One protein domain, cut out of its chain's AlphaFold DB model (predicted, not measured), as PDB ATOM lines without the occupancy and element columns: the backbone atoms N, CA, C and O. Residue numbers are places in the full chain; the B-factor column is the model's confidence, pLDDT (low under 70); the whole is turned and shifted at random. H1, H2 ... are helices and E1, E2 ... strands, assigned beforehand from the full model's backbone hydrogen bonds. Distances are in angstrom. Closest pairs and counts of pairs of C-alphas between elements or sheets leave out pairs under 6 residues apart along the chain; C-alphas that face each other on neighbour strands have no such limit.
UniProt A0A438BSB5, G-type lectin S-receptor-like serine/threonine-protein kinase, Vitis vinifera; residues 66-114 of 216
ATOM      1  N   CYS A  66      91.949 162.257 144.568       84.31
ATOM      2  CA  CYS A  66      92.695 162.601 145.783       84.31
ATOM      3  C   CYS A  66      93.839 163.597 145.573       84.31
ATOM      4  O   CYS A  66      94.238 164.249 146.536       84.31
ATOM      5  N   ASP A  67      94.339 163.726 144.344       83.88
ATOM      6  CA  ASP A  67      95.387 164.693 144.000       83.88
ATOM      7  C   ASP A  67      94.797 166.104 143.820       83.88
ATOM      8  O   ASP A  67      95.514 167.106 143.825       83.88
ATOM      9  N   LEU A  68      93.467 166.197 143.689       81.25
ATOM     10  CA  LEU A  68      92.755 167.463 143.661       81.25
ATOM     11  C   LEU A  68      92.643 168.040 145.071       81.25
ATOM     12  O   LEU A  68      92.208 167.393 146.026       81.25
ATOM     13  N   HIS A  69      92.981 169.320 145.187       76.88
ATOM     14  CA  HIS A  69      92.818 170.044 146.435       76.88
ATOM     15  C   HIS A  69      91.345 170.038 146.873       76.88
ATOM     16  O   HIS A  69      90.470 170.514 146.151       76.88
ATOM     17  N   GLY A  70      91.078 169.567 148.093       76.06
ATOM     18  CA  GLY A  70      89.728 169.538 148.662       76.06
ATOM     19  C   GLY A  70      88.877 168.342 148.231       76.06
ATOM     20  O   GLY A  70      87.670 168.371 148.444       76.06
ATOM     21  N   ALA A  71      89.482 167.287 147.671       81.56
ATOM     22  CA  ALA A  71      88.795 166.033 147.339       81.56
ATOM     23  C   ALA A  71      87.962 165.465 148.499       81.56
ATOM     24  O   ALA A  71      86.854 164.969 148.304       81.56
ATOM     25  N   CYS A  72      88.504 165.571 149.713       82.50
ATOM     26  CA  CYS A  72      87.797 165.311 150.957       82.50
ATOM     27  C   CYS A  72      87.675 166.609 151.757       82.50
ATOM     28  O   CYS A  72      88.590 167.437 151.757       82.50
ATOM     29  N   GLY A  73      86.563 166.754 152.476       78.06
ATOM     30  CA  GLY A  73      86.325 167.877 153.374       78.06
ATOM     31  C   GLY A  73      87.326 167.973 154.538       78.06
ATOM     32  O   GLY A  73      88.186 167.102 154.724       78.06
ATOM     33  N   PRO A  74      87.228 169.039 155.352       78.38
ATOM     34  CA  PRO A  74      88.121 169.272 156.484       78.38
ATOM     35  C   PRO A  74      88.233 168.059 157.416       78.38
ATOM     36  O   PRO A  74      87.232 167.443 157.776       78.38
ATOM     37  N   TYR A  75      89.457 167.750 157.858       75.94
ATOM     38  CA  TYR A  75      89.761 166.596 158.723       75.94
ATOM     39  C   TYR A  75      89.476 165.220 158.080       75.94
ATOM     40  O   TYR A  75      89.450 164.199 158.777       75.94
ATOM     41  N   GLY A  76      89.292 165.183 156.756       81.50
ATOM     42  CA  GLY A  76      89.212 163.976 155.942       81.50
ATOM     43  C   GLY A  76      90.557 163.601 155.313       81.50
ATOM     44  O   GLY A  76      91.358 164.455 154.945       81.50
ATOM     45  N   VAL A  77      90.798 162.301 155.175       85.69
ATOM     46  CA  VAL A  77      91.934 161.710 154.465       85.69
ATOM     47  C   VAL A  77      91.403 161.012 153.219       85.69
ATOM     48  O   VAL A  77      90.482 160.200 153.319       85.69
ATOM     49  N   CYS A  78      92.006 161.309 152.069       86.69
ATOM     50  CA  CYS A  78      91.653 160.710 150.788       86.69
ATOM     51  C   CYS A  78      92.491 159.454 150.521       86.69
ATOM     52  O   CYS A  78      93.702 159.449 150.743       86.69
ATOM     53  N   ASN A  79      91.854 158.375 150.078       86.31
ATOM     54  CA  ASN A  79      92.494 157.124 149.700       86.31
ATOM     55  C   ASN A  79      91.729 156.467 148.543       86.31
ATOM     56  O   ASN A  79      90.649 155.919 148.735       86.31
ATOM     57  N   THR A  80      92.326 156.477 147.354       87.12
ATOM     58  CA  THR A  80      91.752 155.906 146.124       87.12
ATOM     59  C   THR A  80      91.557 154.391 146.170       87.12
ATOM     60  O   THR A  80      90.732 153.863 145.432       87.12
ATOM     61  N   TYR A  81      92.279 153.683 147.043       85.44
ATOM     62  CA  TYR A  81      92.200 152.228 147.192       85.44
ATOM     63  C   TYR A  81      91.113 151.779 148.173       85.44
ATOM     64  O   TYR A  81      90.916 150.579 148.368       85.44
ATOM     65  N   LYS A  82      90.428 152.716 148.838       83.62
ATOM     66  CA  LYS A  82      89.364 152.415 149.799       83.62
ATOM     67  C   LYS A  82      88.017 152.909 149.288       83.62
ATOM     68  O   LYS A  82      87.925 153.920 148.602       83.62
ATOM     69  N   SER A  83      86.968 152.180 149.661       82.00
ATOM     70  CA  SER A  83      85.583 152.603 149.481       82.00
ATOM     71  C   SER A  83      84.927 152.697 150.859       82.00
ATOM     72  O   SER A  83      84.859 151.678 151.553       82.00
ATOM     73  N   PRO A  84      84.498 153.893 151.301       82.31
ATOM     74  CA  PRO A  84      84.550 155.183 150.597       82.31
ATOM     75  C   PRO A  84      85.978 155.749 150.448       82.31
ATOM     76  O   PRO A  84      86.853 155.460 151.266       82.31
ATOM     77  N   ILE A  85      86.196 156.570 149.407       86.75
ATOM     78  CA  ILE A  85      87.504 157.178 149.079       86.75
ATOM     79  C   ILE A  85      87.968 158.114 150.201       86.75
ATOM     80  O   ILE A  85      89.148 158.170 150.541       86.75
ATOM     81  N   CYS A  86      87.034 158.831 150.821       84.19
ATOM     82  CA  CYS A  86      87.312 159.666 151.979       84.19
ATOM     83  C   CYS A  86      87.095 158.888 153.283       84.19
ATOM     84  O   CYS A  86      86.144 158.114 153.416       84.19
ATOM     85  N   ARG A  87      87.950 159.140 154.281       82.25
ATOM     86  CA  ARG A  87      87.792 158.703 155.684       82.25
ATOM     87  C   ARG A  87      88.049 159.866 156.638       82.25
ATOM     88  O   ARG A  87      88.944 160.663 156.386       82.25
ATOM     89  N   CYS A  88      87.333 159.943 157.754       82.25
ATOM     90  CA  CYS A  88      87.675 160.902 158.803       82.25
ATOM     91  C   CYS A  88      88.965 160.500 159.535       82.25
ATOM     92  O   CYS A  88      89.297 159.312 159.645       82.25
ATOM     93  N   LEU A  89      89.695 161.495 160.044       81.38
ATOM     94  CA  LEU A  89      90.770 161.264 161.007       81.38
ATOM     95  C   LEU A  89      90.235 160.531 162.246       81.38
ATOM     96  O   LEU A  89      89.064 160.646 162.611       81.38
ATOM     97  N   LYS A  90      91.101 159.758 162.905       75.62
ATOM     98  CA  LYS A  90      90.722 159.001 164.104       75.62
ATOM     99  C   LYS A  90      90.217 159.958 165.189       75.62
ATOM    100  O   LYS A  90      90.843 160.981 165.443       75.62
ATOM    101  N   GLY A  91      89.101 159.604 165.826       69.50
ATOM    102  CA  GLY A  91      88.427 160.459 166.809       69.50
ATOM    103  C   GLY A  91      87.394 161.401 166.195       69.50
ATOM    104  O   GLY A  91      86.618 162.001 166.935       69.50
ATOM    105  N   PHE A  92      87.328 161.466 164.863       72.69
ATOM    106  CA  PHE A  92      86.337 162.259 164.172       72.69
ATOM    107  C   PHE A  92      85.341 161.408 163.379       72.69
ATOM    108  O   PHE A  92      85.697 160.387 162.788       72.69
ATOM    109  N   VAL A  93      84.081 161.841 163.362       72.88
ATOM    110  CA  VAL A  93      82.964 161.127 162.721       72.88
ATOM    111  C   VAL A  93      82.298 162.050 161.699       72.88
ATOM    112  O   VAL A  93      82.191 163.253 161.966       72.88
ATOM    113  N   PRO A  94      81.857 161.542 160.531       72.00
ATOM    114  CA  PRO A  94      81.076 162.345 159.603       72.00
ATOM    115  C   PRO A  94      79.773 162.795 160.266       72.00
ATOM    116  O   PRO A  94      79.091 162.016 160.928       72.00
ATOM    117  N   LYS A  95      79.407 164.061 160.055       68.88
ATOM    118  CA  LYS A  95      78.162 164.641 160.578       68.88
ATOM    119  C   LYS A  95      76.902 163.915 160.075       68.88
ATOM    120  O   LYS A  95      75.905 163.887 160.787       68.88
ATOM    121  N   SER A  96      76.947 163.337 158.873       72.62
ATOM    122  CA  SER A  96      75.870 162.528 158.291       72.62
ATOM    123  C   SER A  96      76.457 161.270 157.652       72.62
ATOM    124  O   SER A  96      77.270 161.368 156.731       72.62
ATOM    125  N   SER A  97      76.050 160.091 158.127       70.69
ATOM    126  CA  SER A  97      76.433 158.789 157.555       70.69
ATOM    127  C   SER A  97      75.868 158.571 156.149       70.69
ATOM    128  O   SER A  97      76.488 157.924 155.301       70.69
ATOM    129  N   ASP A  98      74.691 159.134 155.894       71.50
ATOM    130  CA  ASP A  98      73.901 158.842 154.699       71.50
ATOM    131  C   ASP A  98      74.408 159.615 153.485       71.50
ATOM    132  O   ASP A  98      74.375 159.115 152.367       71.50
ATOM    133  N   GLU A  99      74.923 160.825 153.689       69.31
ATOM    134  CA  GLU A  99      75.560 161.604 152.622       69.31
ATOM    135  C   GLU A  99      76.989 161.123 152.355       69.31
ATOM    136  O   GLU A  99      77.444 161.112 151.210       69.31
ATOM    137  N   TRP A 100      77.663 160.626 153.396       70.31
ATOM    138  CA  TRP A 100      78.995 160.045 153.292       70.31
ATOM    139  C   TRP A 100      79.034 158.821 152.374       70.31
ATOM    140  O   TRP A 100      79.925 158.692 151.532       70.31
ATOM    141  N   SER A 101      78.037 157.943 152.510       70.19
ATOM    142  CA  SER A 101      77.880 156.760 151.657       70.19
ATOM    143  C   SER A 101      77.488 157.104 150.214       70.19
ATOM    144  O   SER A 101      77.747 156.309 149.313       70.19
ATOM    145  N   LYS A 102      76.936 158.301 149.974       74.75
ATOM    146  CA  LYS A 102      76.533 158.798 148.646       74.75
ATOM    147  C   LYS A 102      77.637 159.543 147.890       74.75
ATOM    148  O   LYS A 102      77.410 159.961 146.760       74.75
ATOM    149  N   GLY A 103      78.824 159.702 148.478       70.25
ATOM    150  CA  GLY A 103      79.987 160.257 147.780       70.25
ATOM    151  C   GLY A 103      80.055 161.785 147.714       70.25
ATOM    152  O   GLY A 103      80.826 162.322 146.925       70.25
ATOM    153  N   ASN A 104      79.271 162.501 148.525       71.31
ATOM    154  CA  ASN A 104      79.370 163.955 148.620       71.31
ATOM    155  C   ASN A 104      80.328 164.323 149.765       71.31
ATOM    156  O   ASN A 104      79.959 164.209 150.929       71.31
ATOM    157  N   TRP A 105      81.573 164.705 149.458       68.50
ATOM    158  CA  TRP A 105      82.624 164.934 150.469       68.50
ATOM    159  C   TRP A 105      83.096 166.391 150.572       68.50
ATOM    160  O   TRP A 105      83.823 166.720 151.510       68.50
ATOM    161  N   THR A 106      82.700 167.253 149.633       58.06
ATOM    162  CA  THR A 106      83.318 168.566 149.370       58.06
ATOM    163  C   THR A 106      82.728 169.732 150.165       58.06
ATOM    164  O   THR A 106      83.454 170.688 150.423       58.06
ATOM    165  N   GLU A 107      81.464 169.676 150.608       50.94
ATOM    166  CA  GLU A 107      80.801 170.879 151.156       50.94
ATOM    167  C   GLU A 107      80.214 170.767 152.574       50.94
ATOM    168  O   GLU A 107      79.848 171.794 153.144       50.94
ATOM    169  N   VAL A 108      80.156 169.586 153.215       45.19
ATOM    170  CA  VAL A 108      79.386 169.462 154.480       45.19
ATOM    171  C   VAL A 108      80.011 168.597 155.577       45.19
ATOM    172  O   VAL A 108      79.284 168.079 156.409       45.19
ATOM    173  N   PHE A 109      81.331 168.432 155.702       51.22
ATOM    174  CA  PHE A 109      81.837 167.563 156.784       51.22
ATOM    175  C   PHE A 109      83.016 168.166 157.529       51.22
ATOM    176  O   PHE A 109      84.175 167.975 157.189       51.22
ATOM    177  N   LEU A 110      82.694 168.855 158.625       47.06
ATOM    178  CA  LEU A 110      83.542 168.779 159.801       47.06
ATOM    179  C   LEU A 110      83.437 167.327 160.258       47.06
ATOM    180  O   LEU A 110      82.400 166.941 160.803       47.06
ATOM    181  N   CYS A 111      84.463 166.509 160.024       51.69
ATOM    182  CA  CYS A 111      84.618 165.373 160.913       51.69
ATOM    183  C   CYS A 111      84.674 165.996 162.321       51.69
ATOM    184  O   CYS A 111      85.473 166.903 162.563       51.69
ATOM    185  N   TRP A 112      83.723 165.646 163.186       50.25
ATOM    186  CA  TRP A 112      83.566 166.260 164.510       50.25
ATOM    187  C   TRP A 112      84.114 165.316 165.566       50.25
ATOM    188  O   TRP A 112      84.055 164.109 165.346       50.25
ATOM    189  N   GLU A 113      84.648 165.841 166.674       53.50
ATOM    190  CA  GLU A 113      85.051 165.006 167.810       53.50
ATOM    191  C   GLU A 113      83.839 164.157 168.208       53.50
ATOM    192  O   GLU A 113      82.811 164.681 168.644       53.50
ATOM    193  N   GLY A 114      83.910 162.846 167.965       53.81
ATOM    194  CA  GLY A 114      82.871 161.936 168.431       53.81
ATOM    195  C   GLY A 114      82.786 161.997 169.960       53.81
ATOM    196  O   GLY A 114      83.725 162.476 170.602       53.81
TER     197      GLY A 114
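Overview. This is residues 66 to 114 of the 216 residues of the protein "G-type lectin S-receptor-like serine/threonine-protein kinase" of Vitis vinifera (UniProt A0A438BSB5). There is little regular structure: a mostly looped chain holds a small two-stranded hairpin, E1 and E2, with one short helix, H1, set off from it. Beyond H1, residues 102 to 114 fold back, and residues 112 to 113 pair antiparallel with residues 92 to 93. The printed part has 49 residues, in the order E1, E2, H1, of mixed class, with only 11 residues in named elements. It is compact, with a radius of gyration of the C-alphas of 9.7 A and spans of 27 by 19 by 19 A.

Along the chain. E1, residues 76 to 78, is 6.6 A long and begins at C-alpha 76 (89.212, 163.976, 155.942). E2, residues 86 to 88, is 6.9 A long. H1, residues 97 to 101, is 6.4 A long and ends at C-alpha 101 (77.880, 156.760, 151.657).

Arrangement. The hairpin E1 and E2 is antiparallel at 147 degrees; N 77 and O 87 are 2.8 A apart, within hydrogen-bond range. E1 and H1 are apart. In H1 the O i to N i+4 pair is within hydrogen-bond range.

Size, cuts and confidence. The C-alphas farthest apart, of Asp 67 and Gly 114, are 27.6 A apart. The printed part has no cut. Both links are short. Confidence is under 70 at residues 91, 95, 99 and 105 to 114.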